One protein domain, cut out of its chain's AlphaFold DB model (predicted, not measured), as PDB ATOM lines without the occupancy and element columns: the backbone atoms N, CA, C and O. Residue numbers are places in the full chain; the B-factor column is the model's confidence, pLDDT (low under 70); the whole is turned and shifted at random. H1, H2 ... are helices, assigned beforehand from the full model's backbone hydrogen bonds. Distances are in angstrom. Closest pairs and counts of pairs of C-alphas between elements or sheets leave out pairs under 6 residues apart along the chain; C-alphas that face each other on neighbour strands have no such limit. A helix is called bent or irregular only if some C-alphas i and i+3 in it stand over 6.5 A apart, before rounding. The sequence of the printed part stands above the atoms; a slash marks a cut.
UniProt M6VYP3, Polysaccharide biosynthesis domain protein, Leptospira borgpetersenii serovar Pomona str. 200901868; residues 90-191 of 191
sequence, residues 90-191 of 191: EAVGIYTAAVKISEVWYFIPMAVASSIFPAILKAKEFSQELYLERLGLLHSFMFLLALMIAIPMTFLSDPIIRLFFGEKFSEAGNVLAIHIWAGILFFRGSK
ATOM      1  N   GLU A  90     108.644  11.023 188.824       94.75
ATOM      2  CA  GLU A  90     109.314  11.847 189.838       94.75
ATOM      3  C   GLU A  90     108.298  12.484 190.796       94.75
ATOM      4  O   GLU A  90     108.426  12.359 192.018       94.75
ATOM      5  N   ALA A  91     107.222  13.061 190.252       95.38
ATOM      6  CA  ALA A  91     106.130  13.628 191.039       95.38
ATOM      7  C   ALA A  91     105.427  12.561 191.894       95.38
ATOM      8  O   ALA A  91     105.069  12.820 193.046       95.38
ATOM      9  N   VAL A  92     105.283  11.333 191.376       96.56
ATOM     10  CA  VAL A  92     104.765  10.195 192.154       96.56
ATOM     11  C   VAL A  92     105.691   9.863 193.317       96.56
ATOM     12  O   VAL A  92     105.202   9.585 194.411       96.56
ATOM     13  N   GLY A  93     107.009   9.916 193.119       94.88
ATOM     14  CA  GLY A  93     107.996   9.715 194.179       94.88
ATOM     15  C   GLY A  93     107.854  10.733 195.312       94.88
ATOM     16  O   GLY A  93     107.752  10.343 196.479       94.88
ATOM     17  N   ILE A  94     107.772  12.022 194.966       96.38
ATOM     18  CA  ILE A  94     107.552  13.125 195.915       96.38
ATOM     19  C   ILE A  94     106.237  12.935 196.678       96.38
ATOM     20  O   ILE A  94     106.217  12.934 197.912       96.38
ATOM     21  N   TYR A  95     105.137  12.700 195.962       96.44
ATOM     22  CA  TYR A  95     103.824  12.510 196.571       96.44
ATOM     23  C   TYR A  95     103.780  11.266 197.469       96.44
ATOM     24  O   TYR A  95     103.291  11.317 198.597       96.44
ATOM     25  N   THR A  96     104.360  10.151 197.022       95.25
ATOM     26  CA  THR A  96     104.407   8.899 197.792       95.25
ATOM     27  C   THR A  96     105.204   9.060 199.086       95.25
ATOM     28  O   THR A  96     104.809   8.494 200.106       95.25
ATOM     29  N   ALA A  97     106.287   9.846 199.087       95.25
ATOM     30  CA  ALA A  97     107.047  10.140 200.303       95.25
ATOM     31  C   ALA A  97     106.190  10.882 201.344       95.25
ATOM     32  O   ALA A  97     106.165  10.485 202.511       95.25
ATOM     33  N   ALA A  98     105.429  11.894 200.913       95.19
ATOM     34  CA  ALA A  98     104.496  12.621 201.773       95.19
ATOM     35  C   ALA A  98     103.377  11.714 202.315       95.19
ATOM     36  O   ALA A  98     103.167  11.637 203.525       95.19
ATOM     37  N   VAL A  99     102.700  10.974 201.430       93.81
ATOM     38  CA  VAL A  99     101.601  10.060 201.793       93.81
ATOM     39  C   VAL A  99     102.061   8.986 202.776       93.81
ATOM     40  O   VAL A  99     101.359   8.647 203.724       93.81
ATOM     41  N   LYS A 100     103.277   8.462 202.611       92.62
ATOM     42  CA  LYS A 100     103.800   7.439 203.517       92.62
ATOM     43  C   LYS A 100     103.920   7.941 204.956       92.62
ATOM     44  O   LYS A 100     103.732   7.149 205.872       92.62
ATOM     45  N   ILE A 101     104.227   9.223 205.163       93.44
ATOM     46  CA  ILE A 101     104.277   9.821 206.502       93.44
ATOM     47  C   ILE A 101     102.872  10.131 207.027       93.44
ATOM     48  O   ILE A 101     102.597   9.858 208.195       93.44
ATOM     49  N   SER A 102     101.965  10.649 206.191       91.44
ATOM     50  CA  SER A 102     100.588  10.942 206.617       91.44
ATOM     51  C   SER A 102      99.819   9.675 207.023       91.44
ATOM     52  O   SER A 102      99.093   9.695 208.017       91.44
ATOM     53  N   GLU A 103     100.016   8.557 206.316       88.75
ATOM     54  CA  GLU A 103      99.330   7.285 206.573       88.75
ATOM     55  C   GLU A 103      99.706   6.661 207.925       88.75
ATOM     56  O   GLU A 103      98.882   5.971 208.529       88.75
ATOM     57  N   VAL A 104     100.914   6.925 208.448       89.00
ATOM     58  CA  VAL A 104     101.350   6.416 209.767       89.00
ATOM     59  C   VAL A 104     100.381   6.853 210.862       89.00
ATOM     60  O   VAL A 104     100.103   6.094 211.794       89.00
ATOM     61  N   TRP A 105      99.818   8.054 210.732       84.94
ATOM     62  CA  TRP A 105      98.885   8.594 211.707       84.94
ATOM     63  C   TRP A 105      97.581   7.783 211.814       84.94
ATOM     64  O   TRP A 105      96.994   7.723 212.893       84.94
ATOM     65  N   TYR A 106      97.147   7.091 210.753       84.62
ATOM     66  CA  TYR A 106      95.896   6.315 210.746       84.62
ATOM     67  C   TYR A 106      95.886   5.132 211.721       84.62
ATOM     68  O   TYR A 106      94.815   4.639 212.081       84.62
ATOM     69  N   PHE A 107      97.054   4.701 212.202       86.38
ATOM     70  CA  PHE A 107      97.152   3.644 213.206       86.38
ATOM     71  C   PHE A 107      96.452   4.012 214.525       86.38
ATOM     72  O   PHE A 107      95.732   3.197 215.099       86.38
ATOM     73  N   ILE A 108      96.632   5.241 215.002       89.06
ATOM     74  CA  ILE A 108      96.107   5.700 216.294       89.06
ATOM     75  C   ILE A 108      94.571   5.676 216.362       89.06
ATOM     76  O   ILE A 108      94.031   5.034 217.262       89.06
ATOM     77  N   PRO A 109      93.835   6.297 215.428       84.50
ATOM     78  CA  PRO A 109      92.378   6.251 215.424       84.50
ATOM     79  C   PRO A 109      91.853   4.827 215.219       84.50
ATOM     80  O   PRO A 109      90.871   4.454 215.854       84.50
ATOM     81  N   MET A 110      92.526   3.995 214.418       86.25
ATOM     82  CA  MET A 110      92.163   2.581 214.269       86.25
ATOM     83  C   MET A 110      92.304   1.809 215.595       86.25
ATOM     84  O   MET A 110      91.419   1.033 215.966       86.25
ATOM     85  N   ALA A 111      93.382   2.048 216.345       90.25
ATOM     86  CA  ALA A 111      93.607   1.444 217.657       90.25
ATOM     87  C   ALA A 111      92.576   1.917 218.696       90.25
ATOM     88  O   ALA A 111      92.032   1.110 219.452       90.25
ATOM     89  N   VAL A 112      92.256   3.214 218.705       90.25
ATOM     90  CA  VAL A 112      91.243   3.771 219.609       90.25
ATOM     91  C   VAL A 112      89.853   3.235 219.265       90.25
ATOM     92  O   VAL A 112      89.154   2.744 220.151       90.25
ATOM     93  N   ALA A 113      89.466   3.259 217.987       87.44
ATOM     94  CA  ALA A 113      88.176   2.753 217.534       87.44
ATOM     95  C   ALA A 113      88.014   1.267 217.871       87.44
ATOM     96  O   ALA A 113      87.033   0.901 218.506       87.44
ATOM     97  N   SER A 114      88.991   0.416 217.543       87.94
ATOM     98  CA  SER A 114      88.924  -1.023 217.855       87.94
ATOM     99  C   SER A 114      88.839  -1.320 219.358       87.94
ATOM    100  O   SER A 114      88.164  -2.270 219.752       87.94
ATOM    101  N   SER A 115      89.453  -0.485 220.201       91.75
ATOM    102  CA  SER A 115      89.413  -0.637 221.661       91.75
ATOM    103  C   SER A 115      88.085  -0.178 222.275       91.75
ATOM    104  O   SER A 115      87.572  -0.811 223.197       91.75
ATOM    105  N   ILE A 116      87.512   0.922 221.774       90.56
ATOM    106  CA  ILE A 116      86.307   1.550 222.342       90.56
ATOM    107  C   ILE A 116      85.018   0.986 221.722       90.56
ATOM    108  O   ILE A 116      83.977   0.954 222.381       90.56
ATOM    109  N   PHE A 117      85.072   0.484 220.487       88.38
ATOM    110  CA  PHE A 117      83.911  -0.014 219.749       88.38
ATOM    111  C   PHE A 117      83.071  -1.048 220.524       88.38
ATOM    112  O   PHE A 117      81.853  -0.866 220.598       88.38
ATOM    113  N   PRO A 118      83.652  -2.061 221.208       89.75
ATOM    114  CA  PRO A 118      82.867  -2.990 222.025       89.75
ATOM    115  C   PRO A 118      82.091  -2.306 223.163       89.75
ATOM    116  O   PRO A 118      80.978  -2.714 223.489       89.75
ATOM    117  N   ALA A 119      82.654  -1.255 223.770       90.31
ATOM    118  CA  ALA A 119      82.010  -0.509 224.851       90.31
ATOM    119  C   ALA A 119      80.872   0.397 224.349       90.31
ATOM    120  O   ALA A 119      79.900   0.622 225.076       90.31
ATOM    121  N   ILE A 120      80.976   0.900 223.115       91.12
ATOM    122  CA  ILE A 120      79.898   1.637 222.443       91.12
ATOM    123  C   ILE A 120      78.756   0.682 222.087       91.12
ATOM    124  O   ILE A 120      77.601   0.984 222.377       91.12
ATOM    125  N   LEU A 121      79.060  -0.498 221.533       91.38
ATOM    126  CA  LEU A 121      78.033  -1.489 221.198       91.38
ATOM    127  C   LEU A 121      77.244  -1.951 222.427       91.38
ATOM    128  O   LEU A 121      76.020  -2.008 222.362       91.38
ATOM    129  N   LYS A 122      77.913  -2.185 223.563       91.88
ATOM    130  CA  LYS A 122      77.230  -2.511 224.826       91.88
ATOM    131  C   LYS A 122      76.273  -1.411 225.288       91.88
ATOM    132  O   LYS A 122      75.226  -1.715 225.837       91.88
ATOM    133  N   ALA A 123      76.594  -0.135 225.061       89.88
ATOM    134  CA  ALA A 123      75.709   0.965 225.449       89.88
ATOM    135  C   ALA A 123      74.369   0.942 224.696       89.88
ATOM    136  O   ALA A 123      73.346   1.318 225.266       89.88
ATOM    137  N   LYS A 124      74.366   0.437 223.455       90.06
ATOM    138  CA  LYS A 124      73.158   0.285 222.633       90.06
ATOM    139  C   LYS A 124      72.147  -0.693 223.233       90.06
ATOM    140  O   LYS A 124      70.957  -0.546 222.977       90.06
ATOM    141  N   GLU A 125      72.604  -1.666 224.024       92.50
ATOM    142  CA  GLU A 125      71.728  -2.612 224.729       92.50
ATOM    143  C   GLU A 125      70.920  -1.930 225.845       92.50
ATOM    144  O   GLU A 125      69.836  -2.397 226.180       92.50
ATOM    145  N   PHE A 126      71.417  -0.814 226.395       91.12
ATOM    146  CA  PHE A 126      70.752  -0.064 227.463       91.12
ATOM    147  C   PHE A 126      69.869   1.061 226.923       91.12
ATOM    148  O   PHE A 126      68.706   1.165 227.307       91.12
ATOM    149  N   SER A 127      70.403   1.922 226.049       94.56
ATOM    150  CA  SER A 127      69.613   2.971 225.400       94.56
ATOM    151  C   SER A 127      70.242   3.459 224.097       94.56
ATOM    152  O   SER A 127      71.464   3.501 223.923       94.56
ATOM    153  N   GLN A 128      69.385   3.872 223.162       92.56
ATOM    154  CA  GLN A 128      69.830   4.466 221.902       92.56
ATOM    155  C   GLN A 128      70.488   5.838 222.113       92.56
ATOM    156  O   GLN A 128      71.447   6.164 221.418       92.56
ATOM    157  N   GLU A 129      70.020   6.618 223.089       93.69
ATOM    158  CA  GLU A 129      70.597   7.923 223.429       93.69
ATOM    159  C   GLU A 129      72.041   7.791 223.928       93.69
ATOM    160  O   GLU A 129      72.927   8.464 223.407       93.69
ATOM    161  N   LEU A 130      72.308   6.850 224.842       91.56
ATOM    162  CA  LEU A 130      73.653   6.614 225.373       91.56
ATOM    163  C   LEU A 130      74.617   6.110 224.288       91.56
ATOM    164  O   LEU A 130      75.801   6.453 224.290       91.56
ATOM    165  N   TYR A 131      74.125   5.301 223.345       92.62
ATOM    166  CA  TYR A 131      74.901   4.891 222.174       92.62
ATOM    167  C   TYR A 131      75.328   6.099 221.327       92.62
ATOM    168  O   TYR A 131      76.511   6.230 221.005       92.62
ATOM    169  N   LEU A 132      74.388   6.991 220.996       93.00
ATOM    170  CA  LEU A 132      74.663   8.181 220.187       93.00
ATOM    171  C   LEU A 132      75.585   9.169 220.912       93.00
ATOM    172  O   LEU A 132      76.482   9.727 220.284       93.00
ATOM    173  N   GLU A 133      75.419   9.338 222.224       93.62
ATOM    174  CA  GLU A 133      76.292  10.172 223.050       93.62
ATOM    175  C   GLU A 133      77.741   9.664 223.020       93.62
ATOM    176  O   GLU A 133      78.662  10.415 222.694       93.62
ATOM    177  N   ARG A 134      77.961   8.367 223.284       92.31
ATOM    178  CA  ARG A 134      79.310   7.773 223.268       92.31
ATOM    179  C   ARG A 134      79.948   7.806 221.885       92.31
ATOM    180  O   ARG A 134      81.155   8.020 221.778       92.31
ATOM    181  N   LEU A 135      79.153   7.610 220.836       91.75
ATOM    182  CA  LEU A 135      79.620   7.734 219.459       91.75
ATOM    183  C   LEU A 135      80.037   9.184 219.152       91.75
ATOM    184  O   LEU A 135      81.116   9.415 218.608       91.75
ATOM    185  N   GLY A 136      79.235  10.166 219.572       90.62
ATOM    186  CA  GLY A 136      79.545  11.592 219.443       90.62
ATOM    187  C   GLY A 136      80.811  12.005 220.199       90.62
ATOM    188  O   GLY A 136      81.638  12.746 219.658       90.62
ATOM    189  N   LEU A 137      81.016  11.477 221.409       91.56
ATOM    190  CA  LEU A 137      82.247  11.666 222.180       91.56
ATOM    191  C   LEU A 137      83.463  11.072 221.461       91.56
ATOM    192  O   LEU A 137      84.489  11.744 221.367       91.56
ATOM    193  N   LEU A 138      83.347   9.861 220.904       91.25
ATOM    194  CA  LEU A 138      84.422   9.247 220.118       91.25
ATOM    195  C   LEU A 138      84.795  10.124 218.917       91.25
ATOM    196  O   LEU A 138      85.971  10.430 218.741       91.25
ATOM    197  N   HIS A 139      83.820  10.575 218.123       88.56
ATOM    198  CA  HIS A 139      84.096  11.444 216.974       88.56
ATOM    199  C   HIS A 139      84.705  12.786 217.385       88.56
ATOM    200  O   HIS A 139      85.651  13.243 216.745       88.56
ATOM    201  N   SER A 140      84.208  13.402 218.460       90.56
ATOM    202  CA  SER A 140      84.749  14.667 218.974       90.56
ATOM    203  C   SER A 140      86.196  14.504 219.439       90.56
ATOM    204  O   SER A 140      87.051  15.330 219.121       90.56
ATOM    205  N   PHE A 141      86.493  13.400 220.129       91.12
ATOM    206  CA  PHE A 141      87.845  13.052 220.550       91.12
ATOM    207  C   PHE A 141      88.768  12.791 219.350       91.12
ATOM    208  O   PHE A 141      89.867  13.338 219.304       91.12
ATOM    209  N   MET A 142      88.316  12.028 218.348       89.81
ATOM    210  CA  MET A 142      89.078  11.783 217.114       89.81
ATOM    211  C   MET A 142      89.364  13.075 216.347       89.81
ATOM    212  O   MET A 142      90.475  13.263 215.856       89.81
ATOM    213  N   PHE A 143      88.389  13.983 216.266       89.94
ATOM    214  CA  PHE A 143      88.557  15.280 215.616       89.94
ATOM    215  C   PHE A 143      89.599  16.145 216.332       89.94
ATOM    216  O   PHE A 143      90.511  16.664 215.688       89.94
ATOM    217  N   LEU A 144      89.502  16.259 217.661       91.69
ATOM    218  CA  LEU A 144      90.473  17.007 218.458       91.69
ATOM    219  C   LEU A 144      91.878  16.416 218.308       91.69
ATOM    220  O   LEU A 144      92.841  17.151 218.096       91.69
ATOM    221  N   LEU A 145      91.986  15.088 218.361       90.75
ATOM    222  CA  LEU A 145      93.251  14.391 218.191       90.75
ATOM    223  C   LEU A 145      93.844  14.641 216.798       90.75
ATOM    224  O   LEU A 145      95.028  14.932 216.689       90.75
ATOM    225  N   ALA A 146      93.036  14.598 215.739       90.50
ATOM    226  CA  ALA A 146      93.497  14.902 214.389       90.50
ATOM    227  C   ALA A 146      94.010  16.348 214.270       90.50
ATOM    228  O   ALA A 146      95.044  16.580 213.646       90.50
ATOM    229  N   LEU A 147      93.346  17.309 214.922       92.62
ATOM    230  CA  LEU A 147      93.783  18.706 214.961       92.62
ATOM    231  C   LEU A 147      95.124  18.871 215.696       92.62
ATOM    232  O   LEU A 147      96.018  19.565 215.208       92.62
ATOM    233  N   MET A 148      95.285  18.191 216.837       92.62
ATOM    234  CA  MET A 148      96.526  18.187 217.624       92.62
ATOM    235  C   MET A 148      97.734  17.661 216.843       92.62
ATOM    236  O   MET A 148      98.865  17.929 217.231       92.62
ATOM    237  N   ILE A 149      97.505  16.934 215.751       92.25
ATOM    238  CA  ILE A 149      98.550  16.374 214.891       92.25
ATOM    239  C   ILE A 149      98.747  17.214 213.649       92.25
ATOM    240  O   ILE A 149      99.877  17.569 213.331       92.25
ATOM    241  N   ALA A 150      97.659  17.554 212.960       92.94
ATOM    242  CA  ALA A 150      97.714  18.309 211.719       92.94
ATOM    243  C   ALA A 150      98.398  19.670 211.919       92.94
ATOM    244  O   ALA A 150      99.224  20.061 211.093       92.94
ATOM    245  N   ILE A 151      98.126  20.351 213.042       95.00
ATOM    246  CA  ILE A 151      98.725  21.659 213.335       95.00
ATOM    247  C   ILE A 151     100.257  21.555 213.467       95.00
ATOM    248  O   ILE A 151     100.936  22.170 212.646       95.00
ATOM    249  N   PRO A 152     100.846  20.780 214.404       95.25
ATOM    250  CA  PRO A 152     102.303  20.642 214.474       95.25
ATOM    251  C   PRO A 152     102.912  20.084 213.190       95.25
ATOM    252  O   PRO A 152     103.962  20.552 212.755       95.25
ATOM    253  N   MET A 153     102.246  19.114 212.556       94.56
ATOM    254  CA  MET A 153     102.749  18.481 211.340       94.56
ATOM    255  C   MET A 153     102.866  19.466 210.177       94.56
ATOM    256  O   MET A 153     103.783  19.341 209.374       94.56
ATOM    257  N   THR A 154     101.996  20.477 210.108       94.94
ATOM    258  CA  THR A 154     102.081  21.538 209.094       94.94
ATOM    259  C   THR A 154     103.435  22.250 209.159       94.94
ATOM    260  O   THR A 154     104.086  22.416 208.132       94.94
ATOM    261  N   PHE A 155     103.903  22.587 210.365       96.25
ATOM    262  CA  PHE A 155     105.178  23.284 210.575       96.25
ATOM    263  C   PHE A 155     106.395  22.347 210.578       96.25
ATOM    264  O   PHE A 155     107.505  22.778 210.276       96.25
ATOM    265  N   LEU A 156     106.203  21.074 210.931       95.62
ATOM    266  CA  LEU A 156     107.272  20.071 211.009       95.62
ATOM    267  C   LEU A 156     107.425  19.232 209.731       95.62
ATOM    268  O   LEU A 156     108.326  18.400 209.656       95.62
ATOM    269  N   SER A 157     106.571  19.435 208.733       95.62
ATOM    270  CA  SER A 157     106.532  18.656 207.492       95.62
ATOM    271  C   SER A 157     107.878  18.630 206.757       95.62
ATOM    272  O   SER A 157     108.441  17.555 206.549       95.62
ATOM    273  N   ASP A 158     108.431  19.801 206.440       95.00
ATOM    274  CA  ASP A 158     109.734  19.980 205.793       95.00
ATOM    275  C   ASP A 158     110.891  19.290 206.539       95.00
ATOM    276  O   ASP A 158     111.584  18.468 205.929       95.00
ATOM    277  N   PRO A 159     111.139  19.565 207.841       95.75
ATOM    278  CA  PRO A 159     112.239  18.925 208.555       95.75
ATOM    279  C   PRO A 159     112.050  17.410 208.691       95.75
ATOM    280  O   PRO A 159     113.033  16.677 208.607       95.75
ATOM    281  N   ILE A 160     110.815  16.918 208.843       95.44
ATOM    282  CA  ILE A 160     110.534  15.475 208.881       95.44
ATOM    283  C   ILE A 160     110.891  14.830 207.539       95.44
ATOM    284  O   ILE A 160     111.609  13.831 207.505       95.44
ATOM    285  N   ILE A 161     110.439  15.405 206.427       96.25
ATOM    286  CA  ILE A 161     110.730  14.870 205.095       96.25
ATOM    287  C   ILE A 161     112.233  14.865 204.812       96.25
ATOM    288  O   ILE A 161     112.772  13.838 204.396       96.25
ATOM    289  N   ARG A 162     112.934  15.964 205.106       94.44
ATOM    290  CA  ARG A 162     114.393  16.044 204.933       94.44
ATOM    291  C   ARG A 162     115.129  15.022 205.797       94.44
ATOM    292  O   ARG A 162     116.090  14.425 205.325       94.44
ATOM    293  N   LEU A 163     114.666  14.779 207.025       94.19
ATOM    294  CA  LEU A 163     115.266  13.796 207.927       94.19
ATOM    295  C   LEU A 163     115.130  12.357 207.405       94.19
ATOM    296  O   LEU A 163     116.089  11.594 207.475       94.19
ATOM    297  N   PHE A 164     113.952  11.975 206.901       92.25
ATOM    298  CA  PHE A 164     113.680  10.588 206.498       92.25
ATOM    299  C   PHE A 164     114.048  10.271 205.046       92.25
ATOM    300  O   PHE A 164     114.439   9.141 204.754       92.25
ATOM    301  N   PHE A 165     113.905  11.237 204.139       92.12
ATOM    302  CA  PHE A 165     114.061  11.032 202.696       92.12
ATOM    303  C   PHE A 165     115.201  11.861 202.083       92.12
ATOM    304  O   PHE A 165     115.670  11.539 200.990       92.12
ATOM    305  N   GLY A 166     115.692  12.886 202.784       92.94
ATOM    306  CA  GLY A 166     116.763  13.767 202.316       92.94
ATOM    307  C   GLY A 166     116.273  14.970 201.505       92.94
ATOM    308  O   GLY A 166     115.099  15.099 201.164       92.94
ATOM    309  N   GLU A 167     117.205  15.862 201.161       92.00
ATOM    310  CA  GLU A 167     116.928  17.147 200.490       92.00
ATOM    311  C   GLU A 167     116.260  17.012 199.112       92.00
ATOM    312  O   GLU A 167     115.484  17.876 198.703       92.00
ATOM    313  N   LYS A 168     116.500  15.893 198.417       91.94
ATOM    314  CA  LYS A 168     115.877  15.599 197.116       91.94
ATOM    315  C   LYS A 168     114.353  15.490 197.187       91.94
ATOM    316  O   LYS A 168     113.701  15.628 196.164       91.94
ATOM    317  N   PHE A 169     113.795  15.248 198.373       94.06
ATOM    318  CA  PHE A 169     112.355  15.141 198.592       94.06
ATOM    319  C   PHE A 169     111.762  16.393 199.237       94.06
ATOM    320  O   PHE A 169     110.628  16.337 199.693       94.06
ATOM    321  N   SER A 170     112.483  17.515 199.298       91.38
ATOM    322  CA  SER A 170     112.020  18.735 199.982       91.38
ATOM    323  C   SER A 170     110.621  19.200 199.546       91.38
ATOM    324  O   SER A 170     109.834  19.606 200.396       91.38
ATOM    325  N   GLU A 171     110.254  19.035 198.272       93.75
ATOM    326  CA  GLU A 171     108.903  19.334 197.770       93.75
ATOM    327  C   GLU A 171     107.790  18.516 198.452       93.75
ATOM    328  O   GLU A 171     106.656  18.983 198.580       93.75
ATOM    329  N   ALA A 172     108.107  17.319 198.958       96.00
ATOM    330  CA  ALA A 172     107.159  16.467 199.671       96.00
ATOM    331  C   ALA A 172     106.745  17.064 201.025       96.00
ATOM    332  O   ALA A 172     105.705  16.679 201.557       96.00
ATOM    333  N   GLY A 173     107.514  18.010 201.577       95.38
ATOM    334  CA  GLY A 173     107.161  18.716 202.808       95.38
ATOM    335  C   GLY A 173     105.869  19.521 202.653       95.38
ATOM    336  O   GLY A 173     104.904  19.287 203.382       95.38
ATOM    337  N   ASN A 174     105.768  20.342 201.605       95.19
ATOM    338  CA  ASN A 174     104.536  21.072 201.281       95.19
ATOM    339  C   ASN A 174     103.352  20.131 201.017       95.19
ATOM    340  O   ASN A 174     102.240  20.371 201.495       95.19
ATOM    341  N   VAL A 175     103.587  19.034 200.291       95.81
ATOM    342  CA  VAL A 175     102.548  18.025 200.032       95.81
ATOM    343  C   VAL A 175     102.055  17.417 201.346       95.81
ATOM    344  O   VAL A 175     100.851  17.316 201.558       95.81
ATOM    345  N   LEU A 176     102.963  17.063 202.257       96.00
ATOM    346  CA  LEU A 176     102.639  16.510 203.571       96.00
ATOM    347  C   LEU A 176     101.875  17.509 204.446       96.00
ATOM    348  O   LEU A 176     100.892  17.129 205.085       96.00
ATOM    349  N   ALA A 177     102.289  18.779 204.437       95.25
ATOM    350  CA  ALA A 177     101.633  19.855 205.169       95.25
ATOM    351  C   ALA A 177     100.167  20.022 204.761       95.25
ATOM    352  O   ALA A 177      99.330  20.269 205.618       95.25
ATOM    353  N   ILE A 178      99.842  19.852 203.476       94.19
ATOM    354  CA  ILE A 178      98.462  19.913 202.974       94.19
ATOM    355  C   ILE A 178      97.737  18.593 203.242       94.19
ATOM    356  O   ILE A 178      96.616  18.567 203.753       94.19
ATOM    357  N   HIS A 179      98.382  17.475 202.918       93.06
ATOM    358  CA  HIS A 179      97.756  16.162 202.927       93.06
ATOM    359  C   HIS A 179      97.367  15.691 204.338       93.06
ATOM    360  O   HIS A 179      96.343  15.024 204.492       93.06
ATOM    361  N   ILE A 180      98.093  16.094 205.390       92.94
ATOM    362  CA  ILE A 180      97.750  15.723 206.775       92.94
ATOM    363  C   ILE A 180      96.355  16.221 207.200       92.94
ATOM    364  O   ILE A 180      95.670  15.557 207.980       92.94
ATOM    365  N   TRP A 181      95.881  17.335 206.636       91.56
ATOM    366  CA  TRP A 181      94.549  17.876 206.926       91.56
ATOM    367  C   TRP A 181      93.425  17.035 206.322       91.56
ATOM    368  O   TRP A 181      92.336  16.980 206.896       91.56
ATOM    369  N   ALA A 182      93.683  16.310 205.227       84.81
ATOM    370  CA  ALA A 182      92.715  15.364 204.669       84.81
ATOM    371  C   ALA A 182      92.369  14.249 205.675       84.81
ATOM    372  O   ALA A 182      91.234  13.769 205.710       84.81
ATOM    373  N   GLY A 183      93.309  13.906 206.565       75.19
ATOM    374  CA  GLY A 183      93.084  12.962 207.658       75.19
ATOM    375  C   GLY A 183      91.948  13.377 208.597       75.19
ATOM    376  O   GLY A 183      91.214  12.518 209.070       75.19
ATOM    377  N   ILE A 184      91.721  14.678 208.812       80.00
ATOM    378  CA  ILE A 184      90.640  15.175 209.681       80.00
ATOM    379  C   ILE A 184      89.261  14.773 209.133       80.00
ATOM    380  O   ILE A 184      88.369  14.401 209.898       80.00
ATOM    381  N   LEU A 185      89.085  14.819 207.808       71.44
ATOM    382  CA  LEU A 185      87.818  14.482 207.149       71.44
ATOM    383  C   LEU A 185      87.527  12.981 207.195       71.44
ATOM    384  O   LEU A 185      86.368  12.593 207.360       71.44
ATOM    385  N   PHE A 186      88.566  12.147 207.122       67.38
ATOM    386  CA  PHE A 186      88.438  10.693 207.212       67.38
ATOM    387  C   PHE A 186      87.711  10.259 208.500       67.38
ATOM    388  O   PHE A 186      86.857   9.377 208.469       67.38
ATOM    389  N   PHE A 187      87.953  10.944 209.624       59.47
ATOM    390  CA  PHE A 187      87.352  10.594 210.921       59.47
ATOM    391  C   PHE A 187      85.888  11.007 211.094       59.47
ATOM    392  O   PHE A 187      85.209  10.515 211.999       59.47
ATOM    393  N   ARG A 188      85.385  11.905 210.243       56.12
ATOM    394  CA  ARG A 188      83.990  12.367 210.283       56.12
ATOM    395  C   ARG A 188      83.076  11.567 209.343       56.12
ATOM    396  O   ARG A 188      81.859  11.692 209.440       56.12
ATOM    397  N   GLY A 189      83.647  10.766 208.438       47.50
ATOM    398  CA  GLY A 189      82.925  10.076 207.362       47.50
ATOM    399  C   GLY A 189      82.361   8.689 207.691       47.50
ATOM    400  O   GLY A 189      81.508   8.210 206.944       47.50
ATOM    401  N   SER A 190      82.785   8.035 208.779       41.91
ATOM    402  CA  SER A 190      82.231   6.728 209.160       41.91
ATOM    403  C   SER A 190      80.882   6.914 209.862       41.91
ATOM    404  O   SER A 190      80.839   7.190 211.062       41.91
ATOM    405  N   LYS A 191      79.794   6.826 209.093       36.53
ATOM    406  CA  LYS A 191      78.437   6.639 209.626       36.53
ATOM    407  C   LYS A 191      78.267   5.246 210.225       36.53
ATOM    408  O   LYS A 191      78.882   4.306 209.676       36.53
TER     409      LYS A 191
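What this domain is: This is residues 90 to 191 of the 191 residues of the protein "Polysaccharide biosynthesis domain protein" of Leptospira borgpetersenii serovar Pomona str. 200901868 (UniProt M6VYP3). The domain is a long, slim rod of helices: H1 and then the two arms of H2 run one after the other along its length, and the long arm H3a folds back beside H2, with H2b and H3a making a hairpin at one end. At the other end the short arm H3b turns across, and H4 runs back from there, packing on H1 and on residues 143 to 155 of H3a. The printed part has 102 residues with four named helices, in the order H1, H2, H3, H4, and no named strand; the class is all helix. It is loose, with a radius of gyration of the C-alphas of 17.0 A, and spans 57 by 19 by 19 A.

Where its parts are: H1, residues 90 to 104, begins at C-alpha 90 (109.314, 11.847, 189.838) and is 22.1 A long. H2, residues 107 to 126, was assigned as one helix by its hydrogen bonds but is bent: C-alphas 115 and 118 are 7.0 A apart. Its arms are H2a, residues 107 to 115, and H2b, residues 118 to 126. H3, residues 128 to 165, likewise one helix by its hydrogen bonds, is bent too, with C-alphas 155 and 158 7.4 A apart. Its arm H3a, residues 128 to 155, starts at C-alpha 128 (69.830, 4.466, 221.902) and is 41.6 A long; its arm H3b is residues 158 to 165. H4, residues 171 to 186, is 24.1 A long, has a kink of 25 degrees near residue 178 and ends at C-alpha 186 (88.438, 10.693, 207.212).

How they stand to each other: H3 is the hub, touching three other helices. H2b and H3a form a helical hairpin at a shallow tilt of 28 degrees; of H3a, residues 130 to 135 alone touch H2b, and the closest C-alphas, of Lys 124 and Tyr 131, are 4.9 A apart. H2a is close to H3a but not clearly touching, the closest C-alphas being those of Pro 109 and Met 142 at 6.7 A. The lines of H3a and H3b are about perpendicular, at 87 degrees. H4 touches H3a at a shallow tilt of 9 degrees, opposite ways, with the C-alphas of Thr 154 and Ala 177 closest at 4.3 A. H4 touches H3b with residues 172 to 174 alone, about perpendicular at 78 degrees, the C-alphas of Asp 158 and Gly 173 being closest at 4.1 A. H1 touches H4 at a steep tilt of 44 degrees, the same way, with the C-alphas of Ala 98 and Leu 176 closest at 4.7 A. With residues 97 to 98 alone H1 only just touches H3b, with 3 pairs of C-alphas within 8 A, the closest being those of Ala 98 and Ile 161 at 7.4 A. H1 and H2a meet only through their link, while H1 and H3a are apart. Every O i to N i+4 pair is within hydrogen-bond range in H2a and H3b, against 9 of 11 in H1, 3 of 5 in H2b, 22 of 24 in H3a and 6 of 12 in H4.

The domain as a whole: The C-alphas farthest apart, of Phe 126 and Lys 168, are 56.6 A from each other. The printed part has no cut, and its three links are tight. The mean pLDDT of the printed part is 89.4; residues 186 to 191, of which 186 belongs to H4, are under 70.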